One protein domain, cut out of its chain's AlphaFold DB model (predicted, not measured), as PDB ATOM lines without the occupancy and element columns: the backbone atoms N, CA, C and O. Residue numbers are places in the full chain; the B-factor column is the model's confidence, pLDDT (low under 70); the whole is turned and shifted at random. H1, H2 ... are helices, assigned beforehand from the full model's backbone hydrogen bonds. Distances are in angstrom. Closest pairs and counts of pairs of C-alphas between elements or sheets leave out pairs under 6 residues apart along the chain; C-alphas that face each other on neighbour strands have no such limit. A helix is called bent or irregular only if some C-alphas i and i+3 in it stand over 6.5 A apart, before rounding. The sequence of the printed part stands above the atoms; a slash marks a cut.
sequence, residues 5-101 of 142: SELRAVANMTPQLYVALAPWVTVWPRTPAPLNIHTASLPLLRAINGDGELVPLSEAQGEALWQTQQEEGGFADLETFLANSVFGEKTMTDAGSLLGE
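What this domain is: This is residues 5 to 101 of the 142 residues of an uncharacterized protein of Halieaceae bacterium (UniProt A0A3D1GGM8). A small body of the helices H3 to H6 and the loops between them has an arm at one end, made of H1 and H2, with H3 packed steeply on H4 in the body. The long link of residues 25 to 41 leads from the arm into the body, where residues 35 to 36 pair, parallel, with residues 99 to 100. The printed part has 97 residues, with six named helices, H1 to H6 in chain order, and no named strand; it is all helix by class, though under half of the residues, 44, are in named elements. The whole is compact, with a radius of gyration of the C-alphas of 14.4 A and spans of 38 by 27 by 26 A.

Where its parts are: H1, residues 5 to 9, begins at C-alpha 5 (126.916, 218.538, 174.282). H2, residues 15 to 24, is 15.1 A long and irregular: C-alphas 20 and 23 are 7.1 A apart. H3 is residues 42 to 47, and H4, residues 59 to 71, is the longest at 17.5 A. H5 is residues 78 to 82, and H6, residues 93 to 97, ends at C-alpha 97 (147.594, 219.748, 190.827).

How they stand to each other: H1 and H2 only just touch, with 3 pairs of C-alphas within 8 A, the closest being Arg 8 and Tyr 18 at 6.5 A. H2 and H3 are close but not clearly touching, the closest C-alphas, Trp 24 and Leu 44, being 7.1 A apart. H3 and H4 touch at a steep tilt of 55 degrees, opposite ways; their closest C-alphas, Arg 46 and Gly 62, are 4.9 A apart. H4 and H5 are only just apart, 8.5 A at the closest. H5 and H6 are close but not clearly touching, with the closest C-alphas, Leu 82 and Gly 96, at 7.3 A. Each O i to N i+4 pair is within hydrogen-bond range in H3, H4, H5 and H6, against 4 of 6 in H2 and 0 of 1 in H1, where 2 of 2 O i to N i+3 pairs are.

The domain as a whole: The C-alphas farthest apart, Ala 11 and Glu 72, are 41.3 A apart. Residues 11 to 16 stand free. The links H2 to H3 and H3 to H4 are long. The printed part has no cut, and no printed residue is under 70 in pLDDT.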
ATOM      1  N   SER A   5     127.258 219.014 175.625       86.81
ATOM      2  CA  SER A   5     126.916 218.538 174.282       86.81
ATOM      3  C   SER A   5     127.977 218.850 173.218       86.81
ATOM      4  O   SER A   5     128.074 218.103 172.242       86.81
ATOM      5  N   GLU A   6     128.810 219.879 173.423       90.19
ATOM      6  CA  GLU A   6     129.937 220.217 172.543       90.19
ATOM      7  C   GLU A   6     131.003 219.111 172.496       90.19
ATOM      8  O   GLU A   6     131.737 219.020 171.516       90.19
ATOM      9  N   LEU A   7     131.048 218.209 173.490       91.50
ATOM     10  CA  LEU A   7     131.949 217.052 173.492       91.50
ATOM     11  C   LEU A   7     131.751 216.168 172.247       91.50
ATOM     12  O   LEU A   7     132.705 215.564 171.766       91.50
ATOM     13  N   ARG A   8     130.538 216.146 171.669       92.38
ATOM     14  CA  ARG A   8     130.227 215.412 170.427       92.38
ATOM     15  C   ARG A   8     131.000 215.909 169.203       92.38
ATOM     16  O   ARG A   8     131.097 215.172 168.229       92.38
ATOM     17  N   ALA A   9     131.511 217.139 169.232       93.12
ATOM     18  CA  ALA A   9     132.288 217.717 168.140       93.12
ATOM     19  C   ALA A   9     133.792 217.392 168.230       93.12
ATOM     20  O   ALA A   9     134.542 217.721 167.312       93.12
ATOM     21  N   VAL A  10     134.247 216.759 169.318       92.94
ATOM     22  CA  VAL A  10     135.646 216.346 169.481       92.94
ATOM     23  C   VAL A  10     135.953 215.173 168.551       92.94
ATOM     24  O   VAL A  10     135.153 214.247 168.406       92.94
ATOM     25  N   ALA A  11     137.129 215.206 167.918       95.06
ATOM     26  CA  ALA A  11     137.579 214.139 167.031       95.06
ATOM     27  C   ALA A  11     137.503 212.768 167.726       95.06
ATOM     28  O   ALA A  11     137.897 212.624 168.881       95.06
ATOM     29  N   ASN A  12     137.013 211.763 166.996       95.56
ATOM     30  CA  ASN A  12     136.806 210.390 167.475       95.56
ATOM     31  C   ASN A  12     135.751 210.219 168.589       95.56
ATOM     32  O   ASN A  12     135.627 209.124 169.137       95.56
ATOM     33  N   MET A  13     134.945 211.241 168.905       96.56
ATOM     34  CA  MET A  13     133.801 211.075 169.802       96.56
ATOM     35  C   MET A  13     132.661 210.332 169.094       96.56
ATOM     36  O   MET A  13     132.063 210.838 168.146       96.56
ATOM     37  N   THR A  14     132.326 209.133 169.572       96.69
ATOM     38  CA  THR A  14     131.154 208.383 169.094       96.69
ATOM     39  C   THR A  14     129.928 208.673 169.967       96.69
ATOM     40  O   THR A  14     130.075 209.082 171.123       96.69
ATOM     41  N   PRO A  15     128.696 208.430 169.479       95.50
ATOM     42  CA  PRO A  15     127.495 208.555 170.305       95.50
ATOM     43  C   PRO A  15     127.544 207.699 171.577       95.50
ATOM     44  O   PRO A  15     127.105 208.144 172.634       95.50
ATOM     45  N   GLN A  16     128.107 206.490 171.489       96.62
ATOM     46  CA  GLN A  16     128.240 205.565 172.613       96.62
ATOM     47  C   GLN A  16     129.223 206.100 173.657       96.62
ATOM     48  O   GLN A  16     128.906 206.101 174.844       96.62
ATOM     49  N   LEU A  17     130.380 206.612 173.217       95.06
ATOM     50  CA  LEU A  17     131.355 207.242 174.110       95.06
ATOM     51  C   LEU A  17     130.779 208.493 174.770       95.06
ATOM     52  O   LEU A  17     130.924 208.668 175.975       95.06
ATOM     53  N   TYR A  18     130.065 209.325 174.010       95.00
ATOM     54  CA  TYR A  18     129.409 210.507 174.558       95.00
ATOM     55  C   TYR A  18     128.428 210.136 175.675       95.00
ATOM     56  O   TYR A  18     128.476 210.734 176.744       95.00
ATOM     57  N   VAL A  19     127.552 209.149 175.451       95.12
ATOM     58  CA  VAL A  19     126.580 208.714 176.469       95.12
ATOM     59  C   VAL A  19     127.287 208.166 177.709       95.12
ATOM     60  O   VAL A  19     126.846 208.444 178.820       95.12
ATOM     61  N   ALA A  20     128.394 207.440 177.533       94.00
ATOM     62  CA  ALA A  20     129.178 206.906 178.641       94.00
ATOM     63  C   ALA A  20     129.909 207.996 179.448       94.00
ATOM     64  O   ALA A  20     130.019 207.867 180.663       94.00
ATOM     65  N   LEU A  21     130.393 209.059 178.792       93.00
ATOM     66  CA  LEU A  21     131.173 210.133 179.421       93.00
ATOM     67  C   LEU A  21     130.319 211.270 179.985       93.00
ATOM     68  O   LEU A  21     130.712 211.878 180.976       93.00
ATOM     69  N   ALA A  22     129.170 211.567 179.372       92.12
ATOM     70  CA  ALA A  22     128.341 212.724 179.712       92.12
ATOM     71  C   ALA A  22     128.007 212.863 181.213       92.12
ATOM     72  O   ALA A  22     128.028 213.995 181.691       92.12
ATOM     73  N   PRO A  23     127.744 211.784 181.982       92.12
ATOM     74  CA  PRO A  23     127.474 211.899 183.419       92.12
ATOM     75  C   PRO A  23     128.683 212.315 184.269       92.12
ATOM     76  O   PRO A  23     128.507 212.736 185.409       92.12
ATOM     77  N   TRP A  24     129.901 212.174 183.744       92.62
ATOM     78  CA  TRP A  24     131.152 212.324 184.497       92.62
ATOM     79  C   TRP A  24     131.908 213.610 184.167       92.62
ATOM     80  O   TRP A  24     132.966 213.866 184.736       92.62
ATOM     81  N   VAL A  25     131.387 214.420 183.243       91.12
ATOM     82  CA  VAL A  25     132.033 215.651 182.782       91.12
ATOM     83  C   VAL A  25     131.122 216.857 182.972       91.12
ATOM     84  O   VAL A  25     129.899 216.776 182.890       91.12
ATOM     85  N   THR A  26     131.738 218.014 183.182       89.31
ATOM     86  CA  THR A  26     131.063 219.312 183.250       89.31
ATOM     87  C   THR A  26     131.823 220.323 182.396       89.31
ATOM     88  O   THR A  26     133.015 220.168 182.145       89.31
ATOM     89  N   VAL A  27     131.134 221.367 181.936       85.06
ATOM     90  CA  VAL A  27     131.730 222.493 181.186       85.06
ATOM     91  C   VAL A  27     131.865 223.766 182.016       85.06
ATOM     92  O   VAL A  27     132.330 224.790 181.521       85.06
ATOM     93  N   TRP A  28     131.444 223.702 183.277       79.69
ATOM     94  CA  TRP A  28     131.619 224.770 184.246       79.69
ATOM     95  C   TRP A  28     132.502 224.254 185.370       79.69
ATOM     96  O   TRP A  28     132.209 223.171 185.891       79.69
ATOM     97  N   PRO A  29     133.544 225.010 185.752       76.25
ATOM     98  CA  PRO A  29     133.805 226.425 185.416       76.25
ATOM     99  C   PRO A  29     134.458 226.753 184.059       76.25
ATOM    100  O   PRO A  29     135.094 225.911 183.443       76.25
ATOM    101  N   ARG A  30     134.331 228.019 183.602       74.62
ATOM    102  CA  ARG A  30     135.001 228.514 182.368       74.62
ATOM    103  C   ARG A  30     136.518 228.604 182.500       74.62
ATOM    104  O   ARG A  30     137.222 228.511 181.501       74.62
ATOM    105  N   THR A  31     136.998 228.851 183.710       81.62
ATOM    106  CA  THR A  31     138.401 228.683 184.089       81.62
ATOM    107  C   THR A  31     138.553 227.285 184.672       81.62
ATOM    108  O   THR A  31     137.683 226.916 185.459       81.62
ATOM    109  N   PRO A  32     139.614 226.528 184.355       83.81
ATOM    110  CA  PRO A  32     139.854 225.242 184.999       83.81
ATOM    111  C   PRO A  32     139.773 225.369 186.524       83.81
ATOM    112  O   PRO A  32     140.322 226.311 187.099       83.81
ATOM    113  N   ALA A  33     139.051 224.453 187.160       90.00
ATOM    114  CA  ALA A  33     139.007 224.330 188.609       90.00
ATOM    115  C   ALA A  33     139.349 222.898 189.000       90.00
ATOM    116  O   ALA A  33     139.071 221.981 188.221       90.00
ATOM    117  N   PRO A  34     139.924 222.718 190.195       93.88
ATOM    118  CA  PRO A  34     140.261 221.397 190.680       93.88
ATOM    119  C   PRO A  34     139.016 220.523 190.868       93.88
ATOM    120  O   PRO A  34     137.938 221.007 191.232       93.88
ATOM    121  N   LEU A  35     139.183 219.221 190.651       94.69
ATOM    122  CA  LEU A  35     138.206 218.210 191.026       94.69
ATOM    123  C   LEU A  35     138.168 218.098 192.552       94.69
ATOM    124  O   LEU A  35     139.191 217.862 193.191       94.69
ATOM    125  N   ASN A  36     136.977 218.241 193.132       95.38
ATOM    126  CA  ASN A  36     136.811 218.131 194.575       95.38
ATOM    127  C   ASN A  36     136.847 216.662 195.026       95.38
ATOM    128  O   ASN A  36     135.923 215.901 194.724       95.38
ATOM    129  N   ILE A  37     137.870 216.295 195.800       96.00
ATOM    130  CA  ILE A  37     138.082 214.935 196.319       96.00
ATOM    131  C   ILE A  37     136.963 214.458 197.250       96.00
ATOM    132  O   ILE A  37     136.795 213.256 197.416       96.00
ATOM    133  N   HIS A  38     136.172 215.366 197.828       95.56
ATOM    134  CA  HIS A  38     135.073 215.031 198.742       95.56
ATOM    135  C   HIS A  38     133.731 214.809 198.044       95.56
ATOM    136  O   HIS A  38     132.783 214.350 198.670       95.56
ATOM    137  N   THR A  39     133.619 215.177 196.767       93.94
ATOM    138  CA  THR A  39     132.368 215.040 196.001       93.94
ATOM    139  C   THR A  39     132.550 214.280 194.693       93.94
ATOM    140  O   THR A  39     131.592 214.125 193.936       93.94
ATOM    141  N   ALA A  40     133.776 213.857 194.380       95.00
ATOM    142  CA  ALA A  40     134.055 213.021 193.225       95.00
ATOM    143  C   ALA A  40     133.347 211.669 193.389       95.00
ATOM    144  O   ALA A  40     133.474 211.016 194.422       95.00
ATOM    145  N   SER A  41     132.604 211.254 192.363       94.50
ATOM    146  CA  SER A  41     131.941 209.950 192.339       94.50
ATOM    147  C   SER A  41     132.958 208.812 192.238       94.50
ATOM    148  O   SER A  41     134.080 209.012 191.774       94.50
ATOM    149  N   LEU A  42     132.547 207.591 192.589       95.19
ATOM    150  CA  LEU A  42     133.407 206.407 192.517       95.19
ATOM    151  C   LEU A  42     134.127 206.236 191.155       95.19
ATOM    152  O   LEU A  42     135.340 206.021 191.160       95.19
ATOM    153  N   PRO A  43     133.476 206.387 189.981       95.44
ATOM    154  CA  PRO A  43     134.184 206.315 188.700       95.44
ATOM    155  C   PRO A  43     135.258 207.392 188.521       95.44
ATOM    156  O   PRO A  43     136.297 207.114 187.926       95.44
ATOM    157  N   LEU A  44     135.032 208.601 189.046       95.50
ATOM    158  CA  LEU A  44     136.017 209.681 189.001       95.50
ATOM    159  C   LEU A  44     137.165 209.435 189.979       95.50
ATOM    160  O   LEU A  44     138.313 209.621 189.596       95.50
ATOM    161  N   LEU A  45     136.883 208.948 191.191       95.81
ATOM    162  CA  LEU A  45     137.918 208.544 192.147       95.81
ATOM    163  C   LEU A  45     138.836 207.478 191.547       95.81
ATOM    164  O   LEU A  45     140.051 207.570 191.667       95.81
ATOM    165  N   ARG A  46     138.271 206.507 190.822       96.75
ATOM    166  CA  ARG A  46     139.055 205.484 190.121       96.75
ATOM    167  C   ARG A  46     139.884 206.028 188.961       96.75
ATOM    168  O   ARG A  46     140.875 205.403 188.597       96.75
ATOM    169  N   ALA A  47     139.478 207.141 188.359       95.56
ATOM    170  CA  ALA A  47     140.232 207.783 187.288       95.56
ATOM    171  C   ALA A  47     141.441 208.584 187.808       95.56
ATOM    172  O   ALA A  47     142.303 208.948 187.013       95.56
ATOM    173  N   ILE A  48     141.519 208.847 189.119       94.94
ATOM    174  CA  ILE A  48     142.675 209.484 189.755       94.94
ATOM    175  C   ILE A  48     143.755 208.418 189.941       94.94
ATOM    176  O   ILE A  48     143.586 207.480 190.716       94.94
ATOM    177  N   ASN A  49     144.862 208.551 189.221       94.25
ATOM    178  CA  ASN A  49     145.989 207.632 189.312       94.25
ATOM    179  C   ASN A  49     147.313 208.389 189.099       94.25
ATOM    180  O   ASN A  49     147.297 209.602 188.887       94.25
ATOM    181  N   GLY A  50     148.436 207.670 189.185       94.06
ATOM    182  CA  GLY A  50     149.782 208.204 188.987       94.06
ATOM    183  C   GLY A  50     149.940 208.997 187.696       94.06
ATOM    184  O   GLY A  50     149.245 208.760 186.706       94.06
ATOM    185  N   ASP A  51     150.890 209.924 187.700       93.31
ATOM    186  CA  ASP A  51     151.178 210.788 186.561       93.31
ATOM    187  C   ASP A  51     151.452 209.947 185.297       93.31
ATOM    188  O   ASP A  51     152.333 209.087 185.260       93.31
ATOM    189  N   GLY A  52     150.651 210.168 184.248       89.44
ATOM    190  CA  GLY A  52     150.724 209.421 182.986       89.44
ATOM    191  C   GLY A  52     150.067 208.031 182.990       89.44
ATOM    192  O   GLY A  52     149.978 207.406 181.930       89.44
ATOM    193  N   GLU A  53     149.555 207.543 184.123       92.25
ATOM    194  CA  GLU A  53     148.822 206.279 184.188       92.25
ATOM    195  C   GLU A  53     147.351 206.454 183.794       92.25
ATOM    196  O   GLU A  53     146.520 206.933 184.560       92.25
ATOM    197  N   LEU A  54     147.003 205.990 182.593       91.50
ATOM    198  CA  LEU A  54     145.630 206.056 182.071       91.50
ATOM    199  C   LEU A  54     144.753 204.864 182.480       91.50
ATOM    200  O   LEU A  54     143.567 204.820 182.152       91.50
ATOM    201  N   VAL A  55     145.336 203.867 183.152       93.94
ATOM    202  CA  VAL A  55     144.588 202.716 183.662       93.94
ATOM    203  C   VAL A  55     143.901 203.145 184.958       93.94
ATOM    204  O   VAL A  55     144.593 203.600 185.869       93.94
ATOM    205  N   PRO A  56     142.569 203.014 185.073       94.94
ATOM    206  CA  PRO A  56     141.881 203.376 186.300       94.94
ATOM    207  C   PRO A  56     142.283 202.436 187.435       94.94
ATOM    208  O   PRO A  56     142.574 201.256 187.214       94.94
ATOM    209  N   LEU A  57     142.205 202.936 188.664       96.56
ATOM    210  CA  LEU A  57     142.299 202.110 189.859       96.56
ATOM    211  C   LEU A  57     141.292 200.955 189.794       96.56
ATOM    212  O   LEU A  57     140.210 201.049 189.184       96.56
ATOM    213  N   SER A  58     141.637 199.848 190.449       96.62
ATOM    214  CA  SER A  58     140.706 198.732 190.603       96.62
ATOM    215  C   SER A  58     139.442 199.172 191.346       96.62
ATOM    216  O   SER A  58     139.411 200.197 192.026       96.62
ATOM    217  N   GLU A  59     138.373 198.394 191.202       96.06
ATOM    218  CA  GLU A  59     137.114 198.667 191.896       96.06
ATOM    219  C   GLU A  59     137.301 198.687 193.416       96.06
ATOM    220  O   GLU A  59     136.885 199.642 194.057       96.06
ATOM    221  N   ALA A  60     138.041 197.720 193.968       96.62
ATOM    222  CA  ALA A  60     138.348 197.659 195.397       96.62
ATOM    223  C   ALA A  60     139.144 198.879 195.895       96.62
ATOM    224  O   ALA A  60     138.872 199.400 196.971       96.62
ATOM    225  N   GLN A  61     140.108 199.359 195.104       96.94
ATOM    226  CA  GLN A  61     140.869 200.569 195.425       96.94
ATOM    227  C   GLN A  61     139.992 201.825 195.409       96.94
ATOM    228  O   GLN A  61     140.084 202.650 196.312       96.94
ATOM    229  N   GLY A  62     139.137 201.971 194.394       96.44
ATOM    230  CA  GLY A  62     138.200 203.090 194.321       96.44
ATOM    231  C   GLY A  62     137.194 203.082 195.467       96.44
ATOM    232  O   GLY A  62     136.913 204.129 196.040       96.44
ATOM    233  N   GLU A  63     136.686 201.900 195.814       95.69
ATOM    234  CA  GLU A  63     135.734 201.715 196.904       95.69
ATOM    235  C   GLU A  63     136.357 202.070 198.258       95.69
ATOM    236  O   GLU A  63     135.722 202.746 199.056       95.69
ATOM    237  N   ALA A  64     137.627 201.715 198.488       95.19
ATOM    238  CA  ALA A  64     138.349 202.126 199.692       95.19
ATOM    239  C   ALA A  64     138.434 203.659 199.822       95.19
ATOM    240  O   ALA A  64     138.178 204.204 200.894       95.19
ATOM    241  N   LEU A  65     138.729 204.373 198.726       95.94
ATOM    242  CA  LEU A  65     138.720 205.843 198.722       95.94
ATOM    243  C   LEU A  65     137.311 206.405 198.959       95.94
ATOM    244  O   LEU A  65     137.149 207.387 199.683       95.94
ATOM    245  N   TRP A  66     136.293 205.799 198.346       95.19
ATOM    246  CA  TRP A  66     134.904 206.228 198.480       95.19
ATOM    247  C   TRP A  66     134.357 206.009 199.899       95.19
ATOM    248  O   TRP A  66     133.667 206.878 200.427       95.19
ATOM    249  N   GLN A  67     134.723 204.909 200.558       94.31
ATOM    250  CA  GLN A  67     134.355 204.641 201.950       94.31
ATOM    251  C   GLN A  67     134.952 205.682 202.898       94.31
ATOM    252  O   GLN A  67     134.205 206.291 203.661       94.31
ATOM    253  N   THR A  68     136.247 205.996 202.788       93.00
ATOM    254  CA  THR A  68     136.843 207.106 203.558       93.00
ATOM    255  C   THR A  68     136.153 208.441 203.247       93.00
ATOM    256  O   THR A  68     135.863 209.220 204.158       93.00
ATOM    257  N   GLN A  69     135.816 208.703 201.977       93.88
ATOM    258  CA  GLN A  69     135.078 209.907 201.583       93.88
ATOM    259  C   GLN A  69     133.715 210.015 202.293       93.88
ATOM    260  O   GLN A  69     133.328 211.111 202.703       93.88
ATOM    261  N   GLN A  70     132.982 208.906 202.422       90.31
ATOM    262  CA  GLN A  70     131.587 208.902 202.864       90.31
ATOM    263  C   GLN A  70     131.381 208.625 204.354       90.31
ATOM    264  O   GLN A  70     130.492 209.228 204.955       90.31
ATOM    265  N   GLU A  71     132.146 207.704 204.931       83.69
ATOM    266  CA  GLU A  71     131.916 207.164 206.274       83.69
ATOM    267  C   GLU A  71     132.806 207.834 207.325       83.69
ATOM    268  O   GLU A  71     132.374 208.053 208.455       83.69
ATOM    269  N   GLU A  72     134.020 208.237 206.945       79.06
ATOM    270  CA  GLU A  72     135.013 208.816 207.863       79.06
ATOM    271  C   GLU A  72     134.961 210.354 207.912       79.06
ATOM    272  O   GLU A  72     135.809 211.001 208.521       79.06
ATOM    273  N   GLY A  73     133.941 210.961 207.294       81.19
ATOM    274  CA  GLY A  73     133.802 212.417 207.196       81.19
ATOM    275  C   GLY A  73     134.683 213.057 206.118       81.19
ATOM    276  O   GLY A  73     134.741 214.285 206.041       81.19
ATOM    277  N   GLY A  74     135.319 212.247 205.267       90.00
ATOM    278  CA  GLY A  74     136.220 212.693 204.212       90.00
ATOM    279  C   GLY A  74     137.693 212.708 204.621       90.00
ATOM    280  O   GLY A  74     138.069 212.356 205.734       90.00
ATOM    281  N   PHE A  75     138.545 213.128 203.689       93.75
ATOM    282  CA  PHE A  75     139.977 213.324 203.928       93.75
ATOM    283  C   PHE A  75     140.229 214.611 204.731       93.75
ATOM    284  O   PHE A  75     139.483 215.580 204.601       93.75
ATOM    285  N   ALA A  76     141.277 214.639 205.554       93.00
ATOM    286  CA  ALA A  76     141.621 215.839 206.319       93.00
ATOM    287  C   ALA A  76     142.087 216.986 205.405       93.00
ATOM    288  O   ALA A  76     141.705 218.137 205.607       93.00
ATOM    289  N   ASP A  77     142.891 216.641 204.402       94.62
ATOM    290  CA  ASP A  77     143.455 217.530 203.395       94.62
ATOM    291  C   ASP A  77     143.876 216.720 202.153       94.62
ATOM    292  O   ASP A  77     143.816 215.480 202.123       94.62
ATOM    293  N   LEU A  78     144.294 217.425 201.102       95.12
ATOM    294  CA  LEU A  78     144.776 216.821 199.864       95.12
ATOM    295  C   LEU A  78     146.051 215.987 200.074       95.12
ATOM    296  O   LEU A  78     146.234 214.983 199.390       95.12
ATOM    297  N   GLU A  79     146.919 216.361 201.015       94.81
ATOM    298  CA  GLU A  79     148.148 215.611 201.306       94.81
ATOM    299  C   GLU A  79     147.821 214.219 201.862       94.81
ATOM    300  O   GLU A  79     148.332 213.214 201.368       94.81
ATOM    301  N   THR A  80     146.885 214.145 202.807       94.19
ATOM    302  CA  THR A  80     146.374 212.898 203.384       94.19
ATOM    303  C   THR A  80     145.716 212.026 202.320       94.19
ATOM    304  O   THR A  80     145.899 210.807 202.315       94.19
ATOM    305  N   PHE A  81     144.968 212.636 201.395       95.50
ATOM    306  CA  PHE A  81     144.393 211.918 200.262       95.50
ATOM    307  C   PHE A  81     145.484 211.302 199.378       95.50
ATOM    308  O   PHE A  81     145.444 210.105 199.105       95.50
ATOM    309  N   LEU A  82     146.479 212.089 198.964       95.12
ATOM    310  CA  LEU A  82     147.563 211.625 198.090       95.12
ATOM    311  C   LEU A  82     148.487 210.602 198.769       95.12
ATOM    312  O   LEU A  82     149.063 209.761 198.084       95.12
ATOM    313  N   ALA A  83     148.589 210.628 200.099       93.62
ATOM    314  CA  ALA A  83     149.328 209.650 200.894       93.62
ATOM    315  C   ALA A  83     148.583 208.312 201.090       93.62
ATOM    316  O   ALA A  83     149.095 207.413 201.762       93.62
ATOM    317  N   ASN A  84     147.373 208.154 200.535       94.44
ATOM    318  CA  ASN A  84     146.605 206.922 200.670       94.44
ATOM    319  C   ASN A  84     147.343 205.727 200.034       94.44
ATOM    320  O   ASN A  84     147.848 205.799 198.913       94.44
ATOM    321  N   SER A  85     147.341 204.585 200.730       94.06
ATOM    322  CA  SER A  85     148.022 203.357 200.298       94.06
ATOM    323  C   SER A  85     147.544 202.823 198.943       94.06
ATOM    324  O   SER A  85     148.286 202.102 198.279       94.06
ATOM    325  N   VAL A  86     146.346 203.212 198.499       94.56
ATOM    326  CA  VAL A  86     145.804 202.915 197.168       94.56
ATOM    327  C   VAL A  86     146.726 203.394 196.042       94.56
ATOM    328  O   VAL A  86     146.825 202.710 195.017       94.56
ATOM    329  N   PHE A  87     147.419 204.521 196.227       94.38
ATOM    330  CA  PHE A  87     148.329 205.088 195.230       94.38
ATOM    331  C   PHE A  87     149.736 204.473 195.276       94.38
ATOM    332  O   PHE A  87     150.457 204.531 194.281       94.38
ATOM    333  N   GLY A  88     150.118 203.818 196.377       90.12
ATOM    334  CA  GLY A  88     151.438 203.203 196.537       90.12
ATOM    335  C   GLY A  88     152.579 204.222 196.419       90.12
ATOM    336  O   GLY A  88     152.524 205.290 197.016       90.12
ATOM    337  N   GLU A  89     153.614 203.895 195.640       90.12
ATOM    338  CA  GLU A  89     154.794 204.754 195.409       90.12
ATOM    339  C   GLU A  89     154.681 205.616 194.134       90.12
ATOM    340  O   GLU A  89     155.683 206.101 193.604       90.12
ATOM    341  N   LYS A  90     153.471 205.782 193.589       92.38
ATOM    342  CA  LYS A  90     153.266 206.532 192.344       92.38
ATOM    343  C   LYS A  90     153.553 208.018 192.536       92.38
ATOM    344  O   LYS A  90     153.214 208.615 193.554       92.38
ATOM    345  N   THR A  91     154.139 208.637 191.514       93.94
ATOM    346  CA  THR A  91     154.254 210.097 191.451       93.94
ATOM    347  C   THR A  91     152.882 210.696 191.142       93.94
ATOM    348  O   THR A  91     152.219 210.248 190.209       93.94
ATOM    349  N   MET A  92     152.455 211.671 191.947       94.44
ATOM    350  CA  MET A  92     151.131 212.309 191.879       94.44
ATOM    351  C   MET A  92     151.236 213.837 191.735       94.44
ATOM    352  O   MET A  92     150.377 214.571 192.219       94.44
ATOM    353  N   THR A  93     152.328 214.351 191.164       92.81
ATOM    354  CA  THR A  93     152.575 215.799 191.097       92.81
ATOM    355  C   THR A  93     151.608 216.473 190.130       92.81
ATOM    356  O   THR A  93     150.944 217.444 190.500       92.81
ATOM    357  N   ASP A  94     151.478 215.930 188.921       92.81
ATOM    358  CA  ASP A  94     150.586 216.490 187.909       92.81
ATOM    359  C   ASP A  94     149.127 216.195 188.264       92.81
ATOM    360  O   ASP A  94     148.298 217.108 188.280       92.81
ATOM    361  N   ALA A  95     148.819 214.947 188.632       92.31
ATOM    362  CA  ALA A  95     147.482 214.537 189.048       92.31
ATOM    363  C   ALA A  95     146.997 215.341 190.263       92.31
ATOM    364  O   ALA A  95     145.888 215.872 190.243       92.31
ATOM    365  N   GLY A  96     147.842 215.505 191.286       93.88
ATOM    366  CA  GLY A  96     147.526 216.266 192.494       93.88
ATOM    367  C   GLY A  96     147.216 217.738 192.217       93.88
ATOM    368  O   GLY A  96     146.330 218.300 192.855       93.88
ATOM    369  N   SER A  97     147.857 218.351 191.214       94.69
ATOM    370  CA  SER A  97     147.594 219.748 190.827       94.69
ATOM    371  C   SER A  97     146.183 219.988 190.262       94.69
ATOM    372  O   SER A  97     145.698 221.121 190.249       94.69
ATOM    373  N   LEU A  98     145.516 218.923 189.807       94.19
ATOM    374  CA  LEU A  98     144.153 218.950 189.275       94.19
ATOM    375  C   LEU A  98     143.094 218.676 190.351       94.19
ATOM    376  O   LEU A  98     141.901 218.695 190.044       94.19
ATOM    377  N   LEU A  99     143.505 218.407 191.590       96.00
ATOM    378  CA  LEU A  99     142.631 218.058 192.704       96.00
ATOM    379  C   LEU A  99     142.527 219.199 193.712       96.00
ATOM    380  O   LEU A  99     143.362 220.098 193.785       96.00
ATOM    381  N   GLY A 100     141.457 219.174 194.495       95.75
ATOM    382  CA  GLY A 100     141.222 220.147 195.547       95.75
ATOM    383  C   GLY A 100     140.175 219.664 196.534       95.75
ATOM    384  O   GLY A 100     139.507 218.657 196.322       95.75
ATOM    385  N   GLU A 101     140.022 220.408 197.620       95.06
ATOM    386  CA  GLU A 101     139.168 220.029 198.757       95.06
ATOM    387  C   GLU A 101     137.836 220.793 198.770       95.06
ATOM    388  O   GLU A 101     136.912 220.509 199.529       95.06
TER     389      GLU A 101